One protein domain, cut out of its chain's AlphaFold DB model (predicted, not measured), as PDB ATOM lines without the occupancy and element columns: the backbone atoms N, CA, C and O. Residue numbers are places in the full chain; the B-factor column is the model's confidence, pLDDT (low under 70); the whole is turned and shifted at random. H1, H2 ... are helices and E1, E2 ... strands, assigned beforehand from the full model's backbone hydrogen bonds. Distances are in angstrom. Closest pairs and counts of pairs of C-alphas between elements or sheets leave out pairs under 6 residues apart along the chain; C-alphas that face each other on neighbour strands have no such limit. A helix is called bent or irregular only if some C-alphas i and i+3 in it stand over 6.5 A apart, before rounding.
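Overview. This is residues 247 to 421 of the 449 residues of the protein "Peptidase_M15_4 domain-containing protein" of Clostridiales bacterium (UniProt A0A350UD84). Helix H5 forms the core, with H1 crossing its far end, H4 crossing its near end, and a strongly twisted wall of three strands, E3, E6 and E5, over one of its sides. Away from that wall lie two small strand pairs, E1 with E2 and E4 with E7, the short helix H3, and long loops. The printed part has 175 residues, with five named helices and seven named strands in the order E1 E2 H1 E3 H2 H3 E4 H4 E5 E6 H5 E7; the class is mixed, helices and strands, and under half of the residues are in named elements. The larger sheet is mixed, in the order E3, E6, E5, and both pairs are antiparallel. The whole is compact, with a radius of gyration of the C-alphas of 16.1 A and spans of 46 by 37 by 22 A.

Along the chain. E1, residues 249 to 252, begins at C-alpha 249 (49.265, 66.595, 19.874). E2 is residues 261 to 264, and H1 is residues 265 to 280, 23.0 A long with a kink of 29 degrees near residue 272. E3, residues 282 to 287, is 17.1 A long. H2 is residues 297 to 300, H3 residues 321 to 324, E4 residues 327 to 329. H4, residues 342 to 352, is 15.6 A long. E5, residues 355 to 363, spans 21.0 A and bends by 68 degrees at residue 360; E6, residues 366 to 373, spans 21.2 A. H5, residues 387 to 399, is 17.3 A long. E7, residues 418 to 420, ends at C-alpha 420 (45.183, 51.565, 18.234). H1 and H5 are irregular: C-alphas 266 and 269, and C-alphas 388 and 391, are each 7.3 A apart.

Arrangement. H5 is the hub. Its residues 394 to 399 touch H1, closest at the C-alphas of Tyr 277 and Ala 398, 5.1 A, at a steep tilt of 65 degrees, opposite ways. Its residues 388 to 392 touch H4, closest at the C-alphas of Val 347 and Thr 388, 5.6 A. H5 is on the sheet at a height of 10.0 A, slantwise to the strands, at 35 degrees to E6 on the local plane. E3 and E6 are parallel, with N 284 and O 369 at 3.0 A; the hairpin E5 and E6 has N 358 and O 370 at 2.8 A. H2 only grazes this sheet. The hairpin E1 and E2 has N 250 and O 263 at 2.9 A, and E4 and E7 have N 328 and O 419 at 2.8 A. The C-alphas of His 264 in E2 and Phe 324 in H3, their closest, are 6.2 A apart. In H4 every O i to N i+4 pair is within hydrogen-bond range, in H1 10 of 12 and in H5 7 of 9; H2 and H3 are too short for one.

Size, cuts and confidence. The C-alphas farthest apart, of Lys 317 and Asn 364, are 53.0 A apart. The printed part has no cut. The links H2 to H3, E4 to H4, E6 to H5 and H5 to E7 are long. The mean pLDDT of the printed part is 94.7, and residues 377 to 379 are under 70.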
ATOM      1  N   ALA A 247      53.046  70.847  17.960       96.88
ATOM      2  CA  ALA A 247      52.709  70.802  16.541       96.88
ATOM      3  C   ALA A 247      51.764  69.648  16.173       96.88
ATOM      4  O   ALA A 247      51.082  69.726  15.140       96.88
ATOM      5  N   TYR A 248      51.754  68.567  16.957       98.19
ATOM      6  CA  TYR A 248      51.117  67.306  16.574       98.19
ATOM      7  C   TYR A 248      50.083  66.777  17.564       98.19
ATOM      8  O   TYR A 248      49.138  66.124  17.118       98.19
ATOM      9  N   ILE A 249      50.207  67.065  18.858       98.12
ATOM     10  CA  ILE A 249      49.265  66.595  19.874       98.12
ATOM     11  C   ILE A 249      48.220  67.674  20.139       98.12
ATOM     12  O   ILE A 249      48.530  68.783  20.565       98.12
ATOM     13  N   ILE A 250      46.960  67.324  19.912       98.25
ATOM     14  CA  ILE A 250      45.805  68.195  20.118       98.25
ATOM     15  C   ILE A 250      44.889  67.627  21.196       98.25
ATOM     16  O   ILE A 250      44.894  66.429  21.483       98.25
ATOM     17  N   THR A 251      44.064  68.497  21.767       97.56
ATOM     18  CA  THR A 251      42.995  68.107  22.683       97.56
ATOM     19  C   THR A 251      41.680  67.962  21.922       97.56
ATOM     20  O   THR A 251      41.291  68.862  21.177       97.56
ATOM     21  N   TYR A 252      40.971  66.853  22.126       97.31
ATOM     22  CA  TYR A 252      39.697  66.551  21.482       97.31
ATOM     23  C   TYR A 252      38.650  66.084  22.501       97.31
ATOM     24  O   TYR A 252      38.885  65.173  23.293       97.31
ATOM     25  N   ASN A 253      37.468  66.699  22.477       96.25
ATOM     26  CA  ASN A 253      36.356  66.328  23.350       96.25
ATOM     27  C   ASN A 253      35.599  65.116  22.780       96.25
ATOM     28  O   ASN A 253      34.553  65.268  22.153       96.25
ATOM     29  N   CYS A 254      36.158  63.920  22.970       94.75
ATOM     30  CA  CYS A 254      35.582  62.674  22.461       94.75
ATOM     31  C   CYS A 254      34.275  62.289  23.179       94.75
ATOM     32  O   CYS A 254      33.336  61.795  22.550       94.75
ATOM     33  N   LEU A 255      34.195  62.543  24.490       94.56
ATOM     34  CA  LEU A 255      33.054  62.218  25.346       94.56
ATOM     35  C   LEU A 255      32.582  63.496  26.060       94.56
ATOM     36  O   LEU A 255      33.186  63.883  27.063       94.56
ATOM     37  N   PRO A 256      31.519  64.163  25.570       89.94
ATOM     38  CA  PRO A 256      31.026  65.403  26.156       89.94
ATOM     39  C   PRO A 256      30.777  65.281  27.663       89.94
ATOM     40  O   PRO A 256      30.117  64.351  28.122       89.94
ATOM     41  N   GLY A 257      31.300  66.240  28.430       89.12
ATOM     42  CA  GLY A 257      31.188  66.256  29.893       89.12
ATOM     43  C   GLY A 257      32.234  65.413  30.629       89.12
ATOM     44  O   GLY A 257      32.198  65.369  31.857       89.12
ATOM     45  N   ARG A 258      33.172  64.772  29.918       93.00
ATOM     46  CA  ARG A 258      34.315  64.050  30.498       93.00
ATOM     47  C   ARG A 258      35.644  64.712  30.133       93.00
ATOM     48  O   ARG A 258      35.685  65.699  29.398       93.00
ATOM     49  N   GLU A 259      36.733  64.179  30.686       92.94
ATOM     50  CA  GLU A 259      38.087  64.641  30.386       92.94
ATOM     51  C   GLU A 259      38.366  64.586  28.869       92.94
ATOM     52  O   GLU A 259      38.144  63.544  28.241       92.94
ATOM     53  N   PRO A 260      38.857  65.683  28.265       95.81
ATOM     54  CA  PRO A 260      39.261  65.691  26.868       95.81
ATOM     55  C   PRO A 260      40.432  64.750  26.580       95.81
ATOM     56  O   PRO A 260      41.379  64.632  27.356       95.81
ATOM     57  N   TRP A 261      40.414  64.127  25.409       97.19
ATOM     58  CA  TRP A 261      41.462  63.205  24.992       97.19
ATOM     59  C   TRP A 261      42.603  63.969  24.334       97.19
ATOM     60  O   TRP A 261      42.378  64.935  23.604       97.19
ATOM     61  N   ARG A 262      43.838  63.534  24.577       97.50
ATOM     62  CA  ARG A 262      45.029  64.083  23.920       97.50
ATOM     63  C   ARG A 262      45.445  63.130  22.809       97.50
ATOM     64  O   ARG A 262      45.821  62.001  23.100       97.50
ATOM     65  N   ILE A 263      45.347  63.563  21.559       98.62
ATOM     66  CA  ILE A 263      45.504  62.696  20.384       98.62
ATOM     67  C   ILE A 263      46.419  63.336  19.347       98.62
ATOM     68  O   ILE A 263      46.599  64.554  19.327       98.62
ATOM     69  N   HIS A 264      46.953  62.527  18.436       98.50
ATOM     70  CA  HIS A 264      47.632  63.056  17.260       98.50
ATOM     71  C   HIS A 264      46.638  63.769  16.338       98.50
ATOM     72  O   HIS A 264      45.572  63.224  16.041       98.50
ATOM     73  N   LYS A 265      47.008  64.913  15.758       98.00
ATOM     74  CA  LYS A 265      46.153  65.622  14.789       98.00
ATOM     75  C   LYS A 265      45.783  64.765  13.573       98.00
ATOM     76  O   LYS A 265      44.652  64.815  13.107       98.00
ATOM     77  N   THR A 266      46.700  63.917  13.100       98.00
ATOM     78  CA  THR A 266      46.443  62.952  12.004       98.00
ATOM     79  C   THR A 266      45.408  61.888  12.382       98.00
ATOM     80  O   THR A 266      44.722  61.371  11.508       98.00
ATOM     81  N   ALA A 267      45.262  61.573  13.672       98.31
ATOM     82  CA  ALA A 267      44.267  60.621  14.155       98.31
ATOM     83  C   ALA A 267      42.878  61.242  14.353       98.31
ATOM     84  O   ALA A 267      41.911  60.504  14.536       98.31
ATOM     85  N   LEU A 268      42.748  62.573  14.284       98.06
ATOM     86  CA  LEU A 268      41.491  63.278  14.542       98.06
ATOM     87  C   LEU A 268      40.286  62.715  13.762       98.06
ATOM     88  O   LEU A 268      39.274  62.467  14.414       98.06
ATOM     89  N   PRO A 269      40.356  62.426  12.445       97.62
ATOM     90  CA  PRO A 269      39.196  61.902  11.714       97.62
ATOM     91  C   PRO A 269      38.705  60.542  12.237       97.62
ATOM     92  O   PRO A 269      37.503  60.268  12.271       97.62
ATOM     93  N   PHE A 270      39.630  59.699  12.699       98.19
ATOM     94  CA  PHE A 270      39.331  58.392  13.280       98.19
ATOM     95  C   PHE A 270      38.660  58.569  14.647       98.19
ATOM     96  O   PHE A 270      37.619  57.973  14.914       98.19
ATOM     97  N   TYR A 271      39.183  59.465  15.491       98.12
ATOM     98  CA  TYR A 271      38.560  59.790  16.778       98.12
ATOM     99  C   TYR A 271      37.205  60.489  16.642       98.12
ATOM    100  O   TYR A 271      36.322  60.227  17.451       98.12
ATOM    101  N   GLN A 272      36.999  61.328  15.623       97.62
ATOM    102  CA  GLN A 272      35.691  61.920  15.322       97.62
ATOM    103  C   GLN A 272      34.666  60.846  14.960       97.62
ATOM    104  O   GLN A 272      33.553  60.851  15.481       97.62
ATOM    105  N   THR A 273      35.072  59.882  14.133       97.25
ATOM    106  CA  THR A 273      34.230  58.740  13.763       97.25
ATOM    107  C   THR A 273      33.909  57.872  14.987       97.25
ATOM    108  O   THR A 273      32.750  57.536  15.224       97.25
ATOM    109  N   ALA A 274      34.911  57.556  15.815       97.81
ATOM    110  CA  ALA A 274      34.708  56.802  17.052       97.81
ATOM    111  C   ALA A 274      33.783  57.555  18.023       97.81
ATOM    112  O   ALA A 274      32.830  56.975  18.533       97.81
ATOM    113  N   SER A 275      34.011  58.857  18.229       97.56
ATOM    114  CA  SER A 275      33.184  59.723  19.077       97.56
ATOM    115  C   SER A 275      31.737  59.774  18.596       97.56
ATOM    116  O   SER A 275      30.825  59.652  19.415       97.56
ATOM    117  N   TYR A 276      31.506  59.886  17.284       96.50
ATOM    118  CA  TYR A 276      30.160  59.820  16.722       96.50
ATOM    119  C   TYR A 276      29.459  58.529  17.152       96.50
ATOM    120  O   TYR A 276      28.365  58.586  17.711       96.50
ATOM    121  N   TYR A 277      30.097  57.372  16.972       97.69
ATOM    122  CA  TYR A 277      29.482  56.104  17.359       97.69
ATOM    123  C   TYR A 277      29.296  55.977  18.871       97.69
ATOM    124  O   TYR A 277      28.213  55.600  19.310       97.69
ATOM    125  N   LEU A 278      30.286  56.368  19.676       97.75
ATOM    126  CA  LEU A 278      30.187  56.338  21.137       97.75
ATOM    127  C   LEU A 278      29.001  57.161  21.668       97.75
ATOM    128  O   LEU A 278      28.391  56.788  22.669       97.75
ATOM    129  N   ASN A 279      28.667  58.271  21.003       96.56
ATOM    130  CA  ASN A 279      27.635  59.207  21.449       96.56
ATOM    131  C   ASN A 279      26.258  59.020  20.796       96.56
ATOM    132  O   ASN A 279      25.315  59.662  21.250       96.56
ATOM    133  N   ASN A 280      26.125  58.174  19.768       95.62
ATOM    134  CA  ASN A 280      24.859  57.997  19.039       95.62
ATOM    135  C   ASN A 280      24.400  56.533  18.940       95.62
ATOM    136  O   ASN A 280      23.213  56.270  18.752       95.62
ATOM    137  N   VAL A 281      25.307  55.564  19.090       96.88
ATOM    138  CA  VAL A 281      24.955  54.144  19.005       96.88
ATOM    139  C   VAL A 281      24.473  53.633  20.355       96.88
ATOM    140  O   VAL A 281      25.102  53.872  21.389       96.88
ATOM    141  N   HIS A 282      23.377  52.880  20.309       97.62
ATOM    142  CA  HIS A 282      22.777  52.244  21.470       97.62
ATOM    143  C   HIS A 282      22.937  50.724  21.425       97.62
ATOM    144  O   HIS A 282      22.928  50.108  20.355       97.62
ATOM    145  N   VAL A 283      23.038  50.114  22.599       98.00
ATOM    146  CA  VAL A 283      23.177  48.670  22.779       98.00
ATOM    147  C   VAL A 283      22.326  48.204  23.954       98.00
ATOM    148  O   VAL A 283      22.114  48.944  24.913       98.00
ATOM    149  N   ARG A 284      21.849  46.964  23.879       97.81
ATOM    150  CA  ARG A 284      21.257  46.244  25.006       97.81
ATOM    151  C   ARG A 284      21.886  44.868  25.095       97.81
ATOM    152  O   ARG A 284      21.967  44.162  24.091       97.81
ATOM    153  N   VAL A 285      22.300  44.486  26.294       96.94
ATOM    154  CA  VAL A 285      22.767  43.136  26.592       96.94
ATOM    155  C   VAL A 285      21.852  42.552  27.655       96.94
ATOM    156  O   VAL A 285      21.716  43.088  28.752       96.94
ATOM    157  N   SER A 286      21.213  41.446  27.301       95.44
ATOM    158  CA  SER A 286      20.378  40.654  28.203       95.44
ATOM    159  C   SER A 286      21.068  39.333  28.510       95.44
ATOM    160  O   SER A 286      21.792  38.806  27.672       95.44
ATOM    161  N   GLY A 287      20.863  38.762  29.689       91.06
ATOM    162  CA  GLY A 287      21.471  37.477  30.005       91.06
ATOM    163  C   GLY A 287      21.373  37.080  31.465       91.06
ATOM    164  O   GLY A 287      20.556  37.584  32.232       91.06
ATOM    165  N   THR A 288      22.251  36.160  31.848       85.38
ATOM    166  CA  THR A 288      22.364  35.632  33.216       85.38
ATOM    167  C   THR A 288      22.725  36.700  34.253       85.38
ATOM    168  O   THR A 288      22.352  36.572  35.418       85.38
ATOM    169  N   SER A 289      23.385  37.778  33.824       82.25
ATOM    170  CA  SER A 289      23.737  38.954  34.632       82.25
ATOM    171  C   SER A 289      22.621  40.006  34.738       82.25
ATOM    172  O   SER A 289      22.816  41.050  35.362       82.25
ATOM    173  N   GLY A 290      21.449  39.737  34.155       90.00
ATOM    174  CA  GLY A 290      20.326  40.665  34.079       90.00
ATOM    175  C   GLY A 290      20.177  41.289  32.695       90.00
ATOM    176  O   GLY A 290      20.661  40.767  31.695       90.00
ATOM    177  N   ASP A 291      19.452  42.399  32.646       94.06
ATOM    178  CA  ASP A 291      19.200  43.163  31.431       94.06
ATOM    179  C   ASP A 291      19.734  44.575  31.631       94.06
ATOM    180  O   ASP A 291      19.320  45.261  32.566       94.06
ATOM    181  N   SER A 292      20.659  44.996  30.770       95.88
ATOM    182  CA  SER A 292      21.257  46.329  30.836       95.88
ATOM    183  C   SER A 292      20.256  47.451  30.547       95.88
ATOM    184  O   SER A 292      20.538  48.616  30.820       95.88
ATOM    185  N   GLY A 293      19.111  47.128  29.933       96.69
ATOM    186  CA  GLY A 293      18.301  48.112  29.229       96.69
ATOM    187  C   GLY A 293      19.033  48.666  28.003       96.69
ATOM    188  O   GLY A 293      20.104  48.188  27.621       96.69
ATOM    189  N   VAL A 294      18.437  49.667  27.358       97.44
ATOM    190  CA  VAL A 294      19.048  50.350  26.209       97.44
ATOM    191  C   VAL A 294      20.008  51.427  26.719       97.44
ATOM    192  O   VAL A 294      19.574  52.391  27.349       97.44
ATOM    193  N   LEU A 295      21.299  51.268  26.432       97.31
ATOM    194  CA  LEU A 295      22.382  52.162  26.858       97.31
ATOM    195  C   LEU A 295      23.079  52.785  25.650       97.31
ATOM    196  O   LEU A 295      23.195  52.137  24.609       97.31
ATOM    197  N   LEU A 296      23.598  54.009  25.787       96.81
ATOM    198  CA  LEU A 296      24.562  54.541  24.820       96.81
ATOM    199  C   LEU A 296      25.911  53.836  24.994       96.81
ATOM    200  O   LEU A 296      26.312  53.516  26.111       96.81
ATOM    201  N   LEU A 297      26.669  53.665  23.907       97.69
ATOM    202  CA  LEU A 297      27.996  53.038  23.981       97.69
ATOM    203  C   LEU A 297      28.939  53.733  24.966       97.69
ATOM    204  O   LEU A 297      29.654  53.063  25.705       97.69
ATOM    205  N   ARG A 298      28.936  55.069  25.018       97.44
ATOM    206  CA  ARG A 298      29.761  55.820  25.978       97.44
ATOM    207  C   ARG A 298      29.462  55.494  27.444       97.44
ATOM    208  O   ARG A 298      30.327  55.716  28.288       97.44
ATOM    209  N   ASP A 299      28.268  54.990  27.751       97.12
ATOM    210  CA  ASP A 299      27.877  54.631  29.116       97.12
ATOM    211  C   ASP A 299      28.513  53.301  29.552       97.12
ATOM    212  O   ASP A 299      28.531  52.990  30.739       97.12
ATOM    213  N   LEU A 300      29.108  52.560  28.606       97.38
ATOM    214  CA  LEU A 300      29.934  51.381  28.863       97.38
ATOM    215  C   LEU A 300      31.406  51.719  29.158       97.38
ATOM    216  O   LEU A 300      32.219  50.817  29.352       97.38
ATOM    217  N   ILE A 301      31.767  53.004  29.166       96.94
ATOM    218  CA  ILE A 301      33.108  53.468  29.521       96.94
ATOM    219  C   ILE A 301      33.084  53.901  30.987       96.94
ATOM    220  O   ILE A 301      32.530  54.953  31.320       96.94
ATOM    221  N   ASP A 302      33.698  53.106  31.854       95.00
ATOM    222  CA  ASP A 302      33.952  53.429  33.257       95.00
ATOM    223  C   ASP A 302      35.197  54.316  33.378       95.00
ATOM    224  O   ASP A 302      35.125  55.462  33.830       95.00
ATOM    225  N   THR A 303      36.329  53.843  32.850       95.19
ATOM    226  CA  THR A 303      37.618  54.537  32.949       95.19
ATOM    227  C   THR A 303      38.189  54.903  31.581       95.19
ATOM    228  O   THR A 303      38.089  54.163  30.602       95.19
ATOM    229  N   TYR A 304      38.804  56.084  31.516       95.81
ATOM    230  CA  TYR A 304      39.666  56.512  30.417       95.81
ATOM    231  C   TYR A 304      41.100  56.543  30.945       95.81
ATOM    232  O   TYR A 304      41.411  57.305  31.859       95.81
ATOM    233  N   ASN A 305      41.968  55.698  30.391       95.06
ATOM    234  CA  ASN A 305      43.339  55.497  30.869       95.06
ATOM    235  C   ASN A 305      44.384  56.202  29.984       95.06
ATOM    236  O   ASN A 305      45.583  55.951  30.114       95.06
ATOM    237  N   GLY A 306      43.931  57.129  29.135       94.81
ATOM    238  CA  GLY A 306      44.780  57.995  28.324       94.81
ATOM    239  C   GLY A 306      44.878  57.570  26.860       94.81
ATOM    240  O   GLY A 306      44.802  56.389  26.526       94.81
ATOM    241  N   SER A 307      45.071  58.565  25.992       97.50
ATOM    242  CA  SER A 307      45.391  58.374  24.571       97.50
ATOM    243  C   SER A 307      46.821  58.795  24.207       97.50
ATOM    244  O   SER A 307      47.454  58.196  23.339       97.50
ATOM    245  N   TYR A 308      47.349  59.822  24.880       97.25
ATOM    246  CA  TYR A 308      48.722  60.293  24.710       97.25
ATOM    247  C   TYR A 308      49.498  60.191  26.018       97.25
ATOM    248  O   TYR A 308      49.147  60.810  27.025       97.25
ATOM    249  N   CYS A 309      50.591  59.440  25.974       95.12
ATOM    250  CA  CYS A 309      51.583  59.364  27.031       95.12
ATOM    251  C   CYS A 309      52.940  59.096  26.382       95.12
ATOM    252  O   CYS A 309      53.163  58.002  25.865       95.12
ATOM    253  N   SER A 310      53.841  60.082  26.396       95.31
ATOM    254  CA  SER A 310      55.186  59.914  25.839       95.31
ATOM    255  C   SER A 310      55.968  58.897  26.674       95.31
ATOM    256  O   SER A 310      56.417  59.176  27.788       95.31
ATOM    257  N   ARG A 311      56.075  57.669  26.158       96.31
ATOM    258  CA  ARG A 311      56.730  56.553  26.843       96.31
ATOM    259  C   ARG A 311      57.160  55.454  25.882       96.31
ATOM    260  O   ARG A 311      56.550  55.219  24.840       96.31
ATOM    261  N   PHE A 312      58.151  54.694  26.307       97.44
ATOM    262  CA  PHE A 312      58.429  53.364  25.797       97.44
ATOM    263  C   PHE A 312      57.539  52.334  26.516       97.44
ATOM    264  O   PHE A 312      56.889  52.606  27.529       97.44
ATOM    265  N   THR A 313      57.478  51.127  25.973       94.12
ATOM    266  CA  THR A 313      56.914  49.952  26.646       94.12
ATOM    267  C   THR A 313      57.712  49.636  27.913       94.12
ATOM    268  O   THR A 313      58.833  50.110  28.089       94.12
ATOM    269  N   SER A 314      57.180  48.790  28.799       90.94
ATOM    270  CA  SER A 314      57.854  48.444  30.064       90.94
ATOM    271  C   SER A 314      59.241  47.807  29.887       90.94
ATOM    272  O   SER A 314      60.053  47.866  30.799       90.94
ATOM    273  N   SER A 315      59.546  47.249  28.708       90.88
ATOM    274  CA  SER A 315      60.891  46.753  28.378       90.88
ATOM    275  C   SER A 315      61.914  47.859  28.094       90.88
ATOM    276  O   SER A 315      63.085  47.554  27.894       90.88
ATOM    277  N   GLN A 316      61.467  49.118  27.989       93.81
ATOM    278  CA  GLN A 316      62.229  50.306  27.574       93.81
ATOM    279  C   GLN A 316      62.858  50.205  26.173       93.81
ATOM    280  O   GLN A 316      63.510  51.136  25.711       93.81
ATOM    281  N   LYS A 317      62.638  49.091  25.469       93.88
ATOM    282  CA  LYS A 317      63.236  48.802  24.166       93.88
ATOM    283  C   LYS A 317      62.400  49.320  23.005       93.88
ATOM    284  O   LYS A 317      62.956  49.733  21.996       93.88
ATOM    285  N   TYR A 318      61.077  49.256  23.140       96.50
ATOM    286  CA  TYR A 318      60.159  49.626  22.068       96.50
ATOM    287  C   TYR A 318      59.290  50.809  22.466       96.50
ATOM    288  O   TYR A 318      58.809  50.833  23.598       96.50
ATOM    289  N   ILE A 319      59.076  51.754  21.555       97.44
ATOM    290  CA  ILE A 319      58.184  52.897  21.727       97.44
ATOM    291  C   ILE A 319      56.735  52.417  21.883       97.44
ATOM    292  O   ILE A 319      56.303  51.478  21.216       97.44
ATOM    293  N   SER A 320      55.986  53.020  22.808       96.62
ATOM    294  CA  SER A 320      54.558  52.730  22.967       96.62
ATOM    295  C   SER A 320      53.753  53.500  21.923       96.62
ATOM    296  O   SER A 320      54.045  54.660  21.662       96.62
ATOM    297  N   HIS A 321      52.680  52.917  21.387       96.44
ATOM    298  CA  HIS A 321      51.796  53.634  20.460       96.44
ATOM    299  C   HIS A 321      51.003  54.775  21.135       96.44
ATOM    300  O   HIS A 321      50.629  55.747  20.480       96.44
ATOM    301  N   HIS A 322      50.872  54.746  22.468       97.56
ATOM    302  CA  HIS A 322      50.423  55.898  23.266       97.56
ATOM    303  C   HIS A 322      51.346  57.111  23.144       97.56
ATOM    304  O   HIS A 322      50.900  58.242  23.308       97.56
ATOM    305  N   ALA A 323      52.627  56.909  22.829       97.44
ATOM    306  CA  ALA A 323      53.584  58.000  22.674       97.44
ATOM    307  C   ALA A 323      53.268  58.897  21.471       97.44
ATOM    308  O   ALA A 323      53.762  60.015  21.391       97.44
ATOM    309  N   PHE A 324      52.408  58.431  20.563       97.44
ATOM    310  CA  PHE A 324      51.991  59.197  19.398       97.44
ATOM    311  C   PHE A 324      50.594  59.797  19.533       97.44
ATOM    312  O   PHE A 324      50.228  60.603  18.691       97.44
ATOM    313  N   GLY A 325      49.791  59.433  20.540       98.00
ATOM    314  CA  GLY A 325      48.386  59.857  20.593       98.00
ATOM    315  C   GLY A 325      47.497  59.142  19.565       98.00
ATOM    316  O   GLY A 325      46.520  59.719  19.089       98.00
ATOM    317  N   THR A 326      47.874  57.927  19.159       98.12
ATOM    318  CA  THR A 326      47.162  57.085  18.174       98.12
ATOM    319  C   THR A 326      46.620  55.792  18.774       98.12
ATOM    320  O   THR A 326      46.114  54.934  18.046       98.12
ATOM    321  N   ALA A 327      46.747  55.651  20.089       97.94
ATOM    322  CA  ALA A 327      46.168  54.573  20.856       97.94
ATOM    323  C   ALA A 327      45.310  55.130  21.989       97.94
ATOM    324  O   ALA A 327      45.400  56.308  22.317       97.94
ATOM    325  N   THR A 328      44.429  54.326  22.569       98.12
ATOM    326  CA  THR A 328      43.620  54.707  23.729       98.12
ATOM    327  C   THR A 328      43.312  53.488  24.560       98.12
ATOM    328  O   THR A 328      42.894  52.473  24.010       98.12
ATOM    329  N   ASP A 329      43.491  53.625  25.870       98.00
ATOM    330  CA  ASP A 329      43.129  52.589  26.827       98.00
ATOM    331  C   ASP A 329      41.804  52.982  27.500       98.00
ATOM    332  O   ASP A 329      41.683  54.086  28.044       98.00
ATOM    333  N   LEU A 330      40.803  52.098  27.446       97.75
ATOM    334  CA  LEU A 330      39.515  52.267  28.130       97.75
ATOM    335  C   LEU A 330      39.229  51.089  29.051       97.75
ATOM    336  O   LEU A 330      39.569  49.948  28.731       97.75
ATOM    337  N   ASN A 331      38.512  51.361  30.141       96.62
ATOM    338  CA  ASN A 331      38.080  50.354  31.104       96.62
ATOM    339  C   ASN A 331      39.257  49.566  31.703       96.62
ATOM    340  O   ASN A 331      39.152  48.365  31.968       96.62
ATOM    341  N   GLY A 332      40.393  50.243  31.905       91.62
ATOM    342  CA  GLY A 332      41.509  49.709  32.671       91.62
ATOM    343  C   GLY A 332      41.103  49.515  34.132       91.62
ATOM    344  O   GLY A 332      40.413  50.363  34.707       91.62
ATOM    345  N   GLY A 333      41.530  48.399  34.724       85.12
ATOM    346  CA  GLY A 333      41.108  47.957  36.057       85.12
ATOM    347  C   GLY A 333      40.004  46.895  36.044       85.12
ATOM    348  O   GLY A 333      39.828  46.212  37.051       85.12
ATOM    349  N   MET A 334      39.321  46.692  34.912       91.44
ATOM    350  CA  MET A 334      38.528  45.484  34.674       91.44
ATOM    351  C   MET A 334      39.488  44.339  34.340       91.44
ATOM    352  O   MET A 334      40.193  44.401  33.332       91.44
ATOM    353  N   GLY A 335      39.542  43.288  35.162       89.06
ATOM    354  CA  GLY A 335      40.618  42.282  35.086       89.06
ATOM    355  C   GLY A 335      40.723  41.552  33.738       89.06
ATOM    356  O   GLY A 335      41.808  41.136  33.334       89.06
ATOM    357  N   ALA A 336      39.614  41.445  32.998       88.75
ATOM    358  CA  ALA A 336      39.588  40.872  31.649       88.75
ATOM    359  C   ALA A 336      40.264  41.760  30.584       88.75
ATOM    360  O   ALA A 336      40.642  41.266  29.519       88.75
ATOM    361  N   ASN A 337      40.430  43.055  30.869       92.44
ATOM    362  CA  ASN A 337      41.032  44.033  29.966       92.44
ATOM    363  C   ASN A 337      42.551  44.161  30.133       92.44
ATOM    364  O   ASN A 337      43.210  44.676  29.229       92.44
ATOM    365  N   ASP A 338      43.104  43.670  31.245       92.00
ATOM    366  CA  ASP A 338      44.534  43.744  31.540       92.00
ATOM    367  C   ASP A 338      45.375  42.942  30.537       92.00
ATOM    368  O   ASP A 338      44.962  41.878  30.067       92.00
ATOM    369  N   MET A 339      46.599  43.419  30.274       92.44
ATOM    370  CA  MET A 339      47.573  42.788  29.374       92.44
ATOM    371  C   MET A 339      48.087  41.442  29.919       92.44
ATOM    372  O   MET A 339      49.196  41.350  30.447       92.44
ATOM    373  N   GLN A 340      47.290  40.384  29.773       93.94
ATOM    374  CA  GLN A 340      47.587  39.032  30.257       93.94
ATOM    375  C   GLN A 340      47.418  37.997  29.144       93.94
ATOM    376  O   GLN A 340      46.632  38.170  28.209       93.94
ATOM    377  N   LYS A 341      48.162  36.891  29.222       95.31
ATOM    378  CA  LYS A 341      48.076  35.813  28.224       95.31
ATOM    379  C   LYS A 341      46.769  35.033  28.359       95.31
ATOM    380  O   LYS A 341      46.168  34.650  27.360       95.31
ATOM    381  N   GLU A 342      46.326  34.825  29.588       94.44
ATOM    382  CA  GLU A 342      45.126  34.075  29.955       94.44
ATOM    383  C   GLU A 342      43.855  34.776  29.452       94.44
ATOM    384  O   GLU A 342      42.894  34.113  29.059       94.44
ATOM    385  N   ASN A 343      43.891  36.111  29.359       94.56
ATOM    386  CA  ASN A 343      42.782  36.924  28.862       94.56
ATOM    387  C   ASN A 343      42.465  36.677  27.378       94.56
ATOM    388  O   ASN A 343      41.341  36.938  26.956       94.56
ATOM    389  N   ILE A 344      43.398  36.116  26.591       94.19
ATOM    390  CA  ILE A 344      43.126  35.728  25.197       94.19
ATOM    391  C   ILE A 344      41.983  34.712  25.147       94.19
ATOM    392  O   ILE A 344      41.007  34.915  24.431       94.19
ATOM    393  N   GLU A 345      42.109  33.612  25.891       94.31
ATOM    394  CA  GLU A 345      41.126  32.529  25.834       94.31
ATOM    395  C   GLU A 345      39.853  32.889  26.597       94.31
ATOM    396  O   GLU A 345      38.762  32.535  26.157       94.31
ATOM    397  N   LEU A 346      39.981  33.657  27.688       94.25
ATOM    398  CA  LEU A 346      38.836  34.190  28.420       94.25
ATOM    399  C   LEU A 346      37.946  35.030  27.498       94.25
ATOM    400  O   LEU A 346      36.808  34.651  27.247       94.25
ATOM    401  N   VAL A 347      38.464  36.131  26.946       94.44
ATOM    402  CA  VAL A 347      37.672  37.026  26.087       94.44
ATOM    403  C   VAL A 347      37.182  36.290  24.840       94.44
ATOM    404  O   VAL A 347      36.039  36.477  24.430       94.44
ATOM    405  N   ARG A 348      37.994  35.392  24.262       94.00
ATOM    406  CA  ARG A 348      37.576  34.590  23.109       94.00
ATOM    407  C   ARG A 348      36.362  33.728  23.422       94.00
ATOM    408  O   ARG A 348      35.410  33.799  22.660       94.00
ATOM    409  N   ASN A 349      36.373  32.943  24.494       94.44
ATOM    410  CA  ASN A 349      35.239  32.093  24.872       94.44
ATOM    411  C   ASN A 349      33.999  32.948  25.193       94.44
ATOM    412  O   ASN A 349      32.915  32.743  24.647       94.44
ATOM    413  N   GLU A 350      34.187  33.984  26.011       94.50
ATOM    414  CA  GLU A 350      33.131  34.895  26.458       94.50
ATOM    415  C   GLU A 350      32.436  35.622  25.303       94.50
ATOM    416  O   GLU A 350      31.210  35.719  25.260       94.50
ATOM    417  N   VAL A 351      33.201  36.083  24.318       95.88
ATOM    418  CA  VAL A 351      32.638  36.734  23.139       95.88
ATOM    419  C   VAL A 351      32.166  35.694  22.129       95.88
ATOM    420  O   VAL A 351      31.007  35.715  21.725       95.88
ATOM    421  N   ARG A 352      33.025  34.779  21.678       94.69
ATOM    422  CA  ARG A 352      32.717  33.855  20.576       94.69
ATOM    423  C   ARG A 352      31.540  32.951  20.911       94.69
ATOM    424  O   ARG A 352      30.585  32.933  20.136       94.69
ATOM    425  N   ASP A 353      31.614  32.271  22.049       93.94
ATOM    426  CA  ASP A 353      30.745  31.140  22.372       93.94
ATOM    427  C   ASP A 353      29.548  31.556  23.236       93.94
ATOM    428  O   ASP A 353      28.496  30.920  23.176       93.94
ATOM    429  N   LYS A 354      29.687  32.635  24.019       95.25
ATOM    430  CA  LYS A 354      28.675  33.048  25.007       95.25
ATOM    431  C   LYS A 354      27.926  34.329  24.652       95.25
ATOM    432  O   LYS A 354      26.819  34.514  25.151       95.25
ATOM    433  N   LEU A 355      28.457  35.203  23.798       96.44
ATOM    434  CA  LEU A 355      27.759  36.420  23.376       96.44
ATOM    435  C   LEU A 355      27.077  36.212  22.018       96.44
ATOM    436  O   LEU A 355      27.731  36.034  20.994       96.44
ATOM    437  N   VAL A 356      25.754  36.278  21.977       97.44
ATOM    438  CA  VAL A 356      24.960  36.150  20.749       97.44
ATOM    439  C   VAL A 356      24.495  37.528  20.307       97.44
ATOM    440  O   VAL A 356      23.943  38.274  21.108       97.44
ATOM    441  N   TYR A 357      24.711  37.870  19.036       98.06
ATOM    442  CA  TYR A 357      24.116  39.055  18.421       98.06
ATOM    443  C   TYR A 357      22.752  38.690  17.832       98.06
ATOM    444  O   TYR A 357      22.657  37.795  16.995       98.06
ATOM    445  N   ASN A 358      21.704  39.386  18.263       97.44
ATOM    446  CA  ASN A 358      20.315  39.103  17.896       97.44
ATOM    447  C   ASN A 358      19.785  40.029  16.791       97.44
ATOM    448  O   ASN A 358      18.596  39.983  16.467       97.44
ATOM    449  N   GLY A 359      20.642  40.886  16.234       96.56
ATOM    450  CA  GLY A 359      20.264  41.881  15.239       96.56
ATOM    451  C   GLY A 359      19.944  43.254  15.828       96.56
ATOM    452  O   GLY A 359      20.152  43.540  17.010       96.56
ATOM    453  N   ILE A 360      19.427  44.118  14.958       97.00
ATOM    454  CA  ILE A 360      18.992  45.473  15.293       97.00
ATOM    455  C   ILE A 360      17.534  45.416  15.747       97.00
ATOM    456  O   ILE A 360      16.682  44.848  15.058       97.00
ATOM    457  N   LYS A 361      17.233  46.043  16.883       96.19
ATOM    458  CA  LYS A 361      15.872  46.203  17.413       96.19
ATOM    459  C   LYS A 361      15.556  47.677  17.638       96.19
ATOM    460  O   LYS A 361      16.431  48.531  17.524       96.19
ATOM    461  N   SER A 362      14.295  47.975  17.945       95.19
ATOM    462  CA  SER A 362      13.865  49.319  18.322       95.19
ATOM    463  C   SER A 362      12.895  49.279  19.498       95.19
ATOM    464  O   SER A 362      12.001  48.434  19.542       95.19
ATOM    465  N   GLU A 363      13.076  50.200  20.441       93.81
ATOM    466  CA  GLU A 363      12.209  50.410  21.599       93.81
ATOM    467  C   GLU A 363      12.061  51.920  21.831       93.81
ATOM    468  O   GLU A 363      13.043  52.658  21.797       93.81
ATOM    469  N   ASN A 364      10.828  52.402  22.024       92.81
ATOM    470  CA  ASN A 364      10.520  53.819  22.275       92.81
ATOM    471  C   ASN A 364      11.134  54.805  21.255       92.81
ATOM    472  O   ASN A 364      11.505  55.922  21.603       92.81
ATOM    473  N   GLY A 365      11.233  54.395  19.984       90.69
ATOM    474  CA  GLY A 365      11.792  55.218  18.905       90.69
ATOM    475  C   GLY A 365      13.323  55.245  18.842       90.69
ATOM    476  O   GLY A 365      13.871  55.952  18.002       90.69
ATOM    477  N   VAL A 366      14.014  54.470  19.682       94.00
ATOM    478  CA  VAL A 366      15.473  54.309  19.659       94.00
ATOM    479  C   VAL A 366      15.813  52.958  19.046       94.00
ATOM    480  O   VAL A 366      15.295  51.932  19.485       94.00
ATOM    481  N   SER A 367      16.667  52.944  18.023       95.94
ATOM    482  CA  SER A 367      17.227  51.711  17.457       95.94
ATOM    483  C   SER A 367      18.503  51.319  18.201       95.94
ATOM    484  O   SER A 367      19.333  52.177  18.493       95.94
ATOM    485  N   TYR A 368      18.678  50.033  18.492       97.19
ATOM    486  CA  TYR A 368      19.818  49.527  19.256       97.19
ATOM    487  C   TYR A 368      20.279  48.152  18.759       97.19
ATOM    488  O   TYR A 368      19.496  47.376  18.203       97.19
ATOM    489  N   TYR A 369      21.560  47.850  18.972       98.38
ATOM    490  CA  TYR A 369      22.122  46.518  18.739       98.38
ATOM    491  C   TYR A 369      21.786  45.626  19.933       98.38
ATOM    492  O   TYR A 369      22.112  45.959  21.074       98.38
ATOM    493  N   ASP A 370      21.108  44.511  19.680       98.06
ATOM    494  CA  ASP A 370      20.649  43.604  20.727       98.06
ATOM    495  C   ASP A 370      21.584  42.401  20.840       98.06
ATOM    496  O   ASP A 370      21.858  41.716  19.852       98.06
ATOM    497  N   TYR A 371      22.047  42.129  22.056       98.06
ATOM    498  CA  TYR A 371      22.843  40.952  22.369       98.06
ATOM    499  C   TYR A 371      22.221  40.149  23.509       98.06
ATOM    500  O   TYR A 371      21.606  40.692  24.435       98.06
ATOM    501  N   THR A 372      22.453  38.841  23.473       96.88
ATOM    502  CA  THR A 372      22.204  37.946  24.600       96.88
ATOM    503  C   THR A 372      23.509  37.320  25.060       96.88
ATOM    504  O   THR A 372      24.207  36.678  24.279       96.88
ATOM    505  N   TYR A 373      23.833  37.484  26.336       95.44
ATOM    506  CA  TYR A 373      24.948  36.820  26.987       95.44
ATOM    507  C   TYR A 373      24.468  35.541  27.690       95.44
ATOM    508  O   TYR A 373      23.611  35.573  28.575       95.44
ATOM    509  N   LEU A 374      25.020  34.408  27.266       93.38
ATOM    510  CA  LEU A 374      24.655  33.049  27.679       93.38
ATOM    511  C   LEU A 374      25.653  32.426  28.662       93.38
ATOM    512  O   LEU A 374      25.508  31.257  29.017       93.38
ATOM    513  N   GLY A 375      26.691  33.163  29.056       88.00
ATOM    514  CA  GLY A 375      27.673  32.664  30.006       88.00
ATOM    515  C   GLY A 375      27.107  32.530  31.414       88.00
ATOM    516  O   GLY A 375      26.020  33.018  31.722       88.00
ATOM    517  N   ASP A 376      27.864  31.876  32.286       82.44
ATOM    518  CA  ASP A 376      27.529  31.820  33.704       82.44
ATOM    519  C   ASP A 376      27.511  33.232  34.298       82.44
ATOM    520  O   ASP A 376      28.232  34.115  33.836       82.44
ATOM    521  N   SER A 377      26.680  33.455  35.320       61.50
ATOM    522  CA  SER A 377      26.620  34.751  36.001       61.50
ATOM    523  C   SER A 377      28.006  35.103  36.552       61.50
ATOM    524  O   SER A 377      28.482  34.489  37.512       61.50
ATOM    525  N   LEU A 378      28.682  36.049  35.896       64.12
ATOM    526  CA  LEU A 378      30.000  36.517  36.304       64.12
ATOM    527  C   LEU A 378      29.851  37.478  37.487       64.12
ATOM    528  O   LEU A 378      28.961  38.324  37.520       64.12
ATOM    529  N   ILE A 379      30.747  37.341  38.467       60.53
ATOM    530  CA  ILE A 379      30.763  38.148  39.702       60.53
ATOM    531  C   ILE A 379      31.052  39.633  39.400       60.53
ATOM    532  O   ILE A 379      30.695  40.506  40.188       60.53
ATOM    533  N   TRP A 380      31.662  39.920  38.249       78.75
ATOM    534  CA  TRP A 380      32.137  41.243  37.855       78.75
ATOM    535  C   TRP A 380      31.345  41.732  36.641       78.75
ATOM    536  O   TRP A 380      31.581  41.310  35.505       78.75
ATOM    537  N   VAL A 381      30.343  42.567  36.914       85.00
ATOM    538  CA  VAL A 381      29.452  43.160  35.913       85.00
ATOM    539  C   VAL A 381      29.434  44.673  36.073       85.00
ATOM    540  O   VAL A 381      29.378  45.190  37.188       85.00
ATOM    541  N   PHE A 382      29.409  45.382  34.951       88.44
ATOM    542  CA  PHE A 382      29.230  46.825  34.883       88.44
ATOM    543  C   PHE A 382      28.024  47.115  33.992       88.44
ATOM    544  O   PHE A 382      27.919  46.570  32.896       88.44
ATOM    545  N   GLN A 383      27.070  47.914  34.479       89.75
ATOM    546  CA  GLN A 383      25.781  48.137  33.800       89.75
ATOM    547  C   GLN A 383      25.009  46.834  33.490       89.75
ATOM    548  O   GLN A 383      24.357  46.717  32.457       89.75
ATOM    549  N   SER A 384      25.116  45.823  34.365       91.25
ATOM    550  CA  SER A 384      24.579  44.464  34.147       91.25
ATOM    551  C   SER A 384      25.191  43.705  32.957       91.25
ATOM    552  O   SER A 384      24.676  42.662  32.561       91.25
ATOM    553  N   ILE A 385      26.321  44.181  32.425       93.38
ATOM    554  CA  ILE A 385      27.081  43.549  31.345       93.38
ATOM    555  C   ILE A 385      28.377  42.966  31.923       93.38
ATOM    556  O   ILE A 385      29.061  43.655  32.683       93.38
ATOM    557  N   PRO A 386      28.760  41.725  31.579       92.38
ATOM    558  CA  PRO A 386      30.047  41.183  31.995       92.38
ATOM    559  C   PRO A 386      31.227  41.993  31.455       92.38
ATOM    560  O   PRO A 386      31.287  42.302  30.264       92.38
ATOM    561  N   GLU A 387      32.212  42.274  32.309       91.38
ATOM    562  CA  GLU A 387      33.402  43.052  31.930       91.38
ATOM    563  C   GLU A 387      34.158  42.456  30.729       91.38
ATOM    564  O   GLU A 387      34.708  43.186  29.907       91.38
ATOM    565  N   THR A 388      34.118  41.128  30.578       91.62
ATOM    566  CA  THR A 388      34.775  40.357  29.509       91.62
ATOM    567  C   THR A 388      34.291  40.697  28.099       91.62
ATOM    568  O   THR A 388      35.014  40.436  27.137       91.62
ATOM    569  N   VAL A 389      33.090  41.271  27.953       94.88
ATOM    570  CA  VAL A 389      32.494  41.582  26.643       94.88
ATOM    571  C   VAL A 389      32.337  43.079  26.376       94.88
ATOM    572  O   VAL A 389      32.106  43.466  25.231       94.88
ATOM    573  N   ILE A 390      32.495  43.939  27.387       96.12
ATOM    574  CA  ILE A 390      32.276  45.388  27.250       96.12
ATOM    575  C   ILE A 390      33.207  45.999  26.199       96.12
ATOM    576  O   ILE A 390      32.744  46.657  25.265       96.12
ATOM    577  N   ASN A 391      34.513  45.747  26.301       97.62
ATOM    578  CA  ASN A 391      35.469  46.330  25.360       97.62
ATOM    579  C   ASN A 391      35.368  45.723  23.960       97.62
ATOM    580  O   ASN A 391      35.665  46.411  22.986       97.62
ATOM    581  N   TYR A 392      34.864  44.493  23.840       98.00
ATOM    582  CA  TYR A 392      34.472  43.942  22.546       98.00
ATOM    583  C   TYR A 392      33.309  44.735  21.925       98.00
ATOM    584  O   TYR A 392      33.373  45.082  20.750       98.00
ATOM    585  N   ILE A 393      32.269  45.070  22.698       98.31
ATOM    586  CA  ILE A 393      31.122  45.853  22.208       98.31
ATOM    587  C   ILE A 393      31.574  47.255  21.773       98.31
ATOM    588  O   ILE A 393      31.214  47.710  20.686       98.31
ATOM    589  N   LEU A 394      32.407  47.920  22.583       98.56
ATOM    590  CA  LEU A 394      33.022  49.204  22.224       98.56
ATOM    591  C   LEU A 394      33.868  49.084  20.948       98.56
ATOM    592  O   LEU A 394      33.813  49.961  20.081       98.56
ATOM    593  N   TYR A 395      34.626  47.994  20.813       98.62
ATOM    594  CA  TYR A 395      35.411  47.725  19.620       98.62
ATOM    595  C   TYR A 395      34.531  47.588  18.377       98.62
ATOM    596  O   TYR A 395      34.638  48.394  17.459       98.62
ATOM    597  N   GLU A 396      33.648  46.591  18.365       98.25
ATOM    598  CA  GLU A 396      32.801  46.213  17.231       98.25
ATOM    599  C   GLU A 396      31.939  47.390  16.754       98.25
ATOM    600  O   GLU A 396      31.850  47.660  15.555       98.25
ATOM    601  N   LEU A 397      31.311  48.114  17.688       98.06
ATOM    602  CA  LEU A 397      30.296  49.112  17.354       98.06
ATOM    603  C   LEU A 397      30.832  50.540  17.204       98.06
ATOM    604  O   LEU A 397      30.121  51.370  16.628       98.06
ATOM    605  N   ALA A 398      32.057  50.833  17.656       97.94
ATOM    606  CA  ALA A 398      32.670  52.155  17.508       97.94
ATOM    607  C   ALA A 398      34.081  52.109  16.905       97.94
ATOM    608  O   ALA A 398      34.293  52.634  15.813       97.94
ATOM    609  N   PHE A 399      35.049  51.500  17.588       98.38
ATOM    610  CA  PHE A 399      36.467  51.637  17.230       98.38
ATOM    611  C   PHE A 399      36.851  50.910  15.935       98.38
ATOM    612  O   PHE A 399      37.525  51.501  15.092       98.38
ATOM    613  N   TYR A 400      36.372  49.684  15.719       97.75
ATOM    614  CA  TYR A 400      36.582  48.929  14.480       97.75
ATOM    615  C   TYR A 400      36.041  49.699  13.267       97.75
ATOM    616  O   TYR A 400      36.753  49.921  12.288       97.75
ATOM    617  N   ARG A 401      34.809  50.215  13.375       95.75
ATOM    618  CA  ARG A 401      34.162  51.038  12.336       95.75
ATOM    619  C   ARG A 401      34.871  52.370  12.105       95.75
ATOM    620  O   ARG A 401      34.771  52.939  11.023       95.75
ATOM    621  N   ALA A 402      35.562  52.871  13.122       96.94
ATOM    622  CA  ALA A 402      36.387  54.063  13.043       96.94
ATOM    623  C   ALA A 402      37.803  53.787  12.522       96.94
ATOM    624  O   ALA A 402      38.563  54.738  12.401       96.94
ATOM    625  N   GLY A 403      38.163  52.536  12.206       96.19
ATOM    626  CA  GLY A 403      39.457  52.153  11.633       96.19
ATOM    627  C   GLY A 403      40.535  51.766  12.648       96.19
ATOM    628  O   GLY A 403      41.683  51.561  12.260       96.19
ATOM    629  N   PHE A 404      40.194  51.660  13.934       98.19
ATOM    630  CA  PHE A 404      41.115  51.171  14.956       98.19
ATOM    631  C   PHE A 404      41.230  49.648  14.905       98.19
ATOM    632  O   PHE A 404      40.287  48.929  14.579       98.19
ATOM    633  N   GLN A 405      42.393  49.164  15.307       97.25
ATOM    634  CA  GLN A 405      42.655  47.785  15.680       97.25
ATOM    635  C   GLN A 405      42.516  47.624  17.204       97.25
ATOM    636  O   GLN A 405      42.538  48.609  17.946       97.25
ATOM    637  N   TRP A 406      42.409  46.383  17.683       97.88
ATOM    638  CA  TRP A 406      42.210  46.073  19.103       97.88
ATOM    639  C   TRP A 406      43.312  45.181  19.676       97.88
ATOM    640  O   TRP A 406      43.569  44.097  19.151       97.88
ATOM    641  N   GLY A 407      43.938  45.612  20.773       96.19
ATOM    642  CA  GLY A 407      45.052  44.936  21.444       96.19
ATOM    643  C   GLY A 407      44.717  43.554  22.011       96.19
ATOM    644  O   GLY A 407      45.619  42.770  22.306       96.19
ATOM    645  N   HIS A 408      43.437  43.175  22.081       96.19
ATOM    646  CA  HIS A 408      43.047  41.781  22.315       96.19
ATOM    647  C   HIS A 408      43.664  40.816  21.283       96.19
ATOM    648  O   HIS A 408      44.018  39.687  21.609       96.19
ATOM    649  N   TYR A 409      43.839  41.271  20.040       95.94
ATOM    650  CA  TYR A 409      44.346  40.476  18.920       95.94
ATOM    651  C   TYR A 409      45.880  40.388  18.845       95.94
ATOM    652  O   TYR A 409      46.431  39.952  17.824       95.94
ATOM    653  N   TYR A 410      46.603  40.787  19.893       93.12
ATOM    654  CA  TYR A 410      48.020  40.454  19.993       93.12
ATOM    655  C   TYR A 410      48.218  38.930  20.088       93.12
ATOM    656  O   TYR A 410      47.407  38.186  20.630       93.12
ATOM    657  N   VAL A 411      49.333  38.438  19.541       89.31
ATOM    658  CA  VAL A 411      49.586  36.987  19.430       89.31
ATOM    659  C   VAL A 411      49.944  36.348  20.778       89.31
ATOM    660  O   VAL A 411      49.625  35.187  21.021       89.31
ATOM    661  N   SER A 412      50.655  37.075  21.643       89.06
ATOM    662  CA  SER A 412      51.237  36.531  22.881       89.06
ATOM    663  C   SER A 412      50.484  36.902  24.157       89.06
ATOM    664  O   SER A 412      50.689  36.258  25.185       89.06
ATOM    665  N   THR A 413      49.657  37.941  24.104       92.06
ATOM    666  CA  THR A 413      48.904  38.518  25.228       92.06
ATOM    667  C   THR A 413      47.589  39.092  24.710       92.06
ATOM    668  O   THR A 413      47.475  39.316  23.515       92.06
ATOM    669  N   SER A 414      46.623  39.366  25.579       94.56
ATOM    670  CA  SER A 414      45.444  40.172  25.252       94.56
ATOM    671  C   SER A 414      45.528  41.474  26.030       94.56
ATOM    672  O   SER A 414      45.497  41.424  27.250       94.56
ATOM    673  N   ASP A 415      45.634  42.610  25.342       95.12
ATOM    674  CA  ASP A 415      45.512  43.948  25.934       95.12
ATOM    675  C   ASP A 415      44.158  44.543  25.521       95.12
ATOM    676  O   ASP A 415      44.049  45.308  24.561       95.12
ATOM    677  N   ALA A 416      43.086  44.069  26.157       96.25
ATOM    678  CA  ALA A 416      41.721  44.353  25.714       96.25
ATOM    679  C   ALA A 416      41.250  45.774  26.076       96.25
ATOM    680  O   ALA A 416      40.259  46.240  25.508       96.25
ATOM    681  N   MET A 417      41.973  46.507  26.930       97.44
ATOM    682  CA  MET A 417      41.781  47.958  27.077       97.44
ATOM    683  C   MET A 417      42.267  48.764  25.866       97.44
ATOM    684  O   MET A 417      41.767  49.866  25.662       97.44
ATOM    685  N   HIS A 418      43.189  48.226  25.062       97.69
ATOM    686  CA  HIS A 418      43.957  48.981  24.075       97.69
ATOM    687  C   HIS A 418      43.317  49.032  22.680       97.69
ATOM    688  O   HIS A 418      43.218  48.018  21.988       97.69
ATOM    689  N   PHE A 419      42.967  50.226  22.202       98.50
ATOM    690  CA  PHE A 419      42.530  50.489  20.822       98.50
ATOM    691  C   PHE A 419      43.589  51.316  20.099       98.50
ATOM    692  O   PHE A 419      44.021  52.329  20.639       98.50
ATOM    693  N   THR A 420      44.018  50.937  18.893       97.75
ATOM    694  CA  THR A 420      45.183  51.565  18.234       97.75
ATOM    695  C   THR A 420      45.052  51.690  16.720       97.75
ATOM    696  O   THR A 420      44.464  50.836  16.067       97.75
ATOM    697  N   LEU A 421      45.622  52.752  16.148       97.94
ATOM    698  CA  LEU A 421      45.662  53.008  14.698       97.94
ATOM    699  C   LEU A 421      47.003  52.651  14.041       97.94
ATOM    700  O   LEU A 421      47.106  52.648  12.818       97.94
TER     701      LEU A 421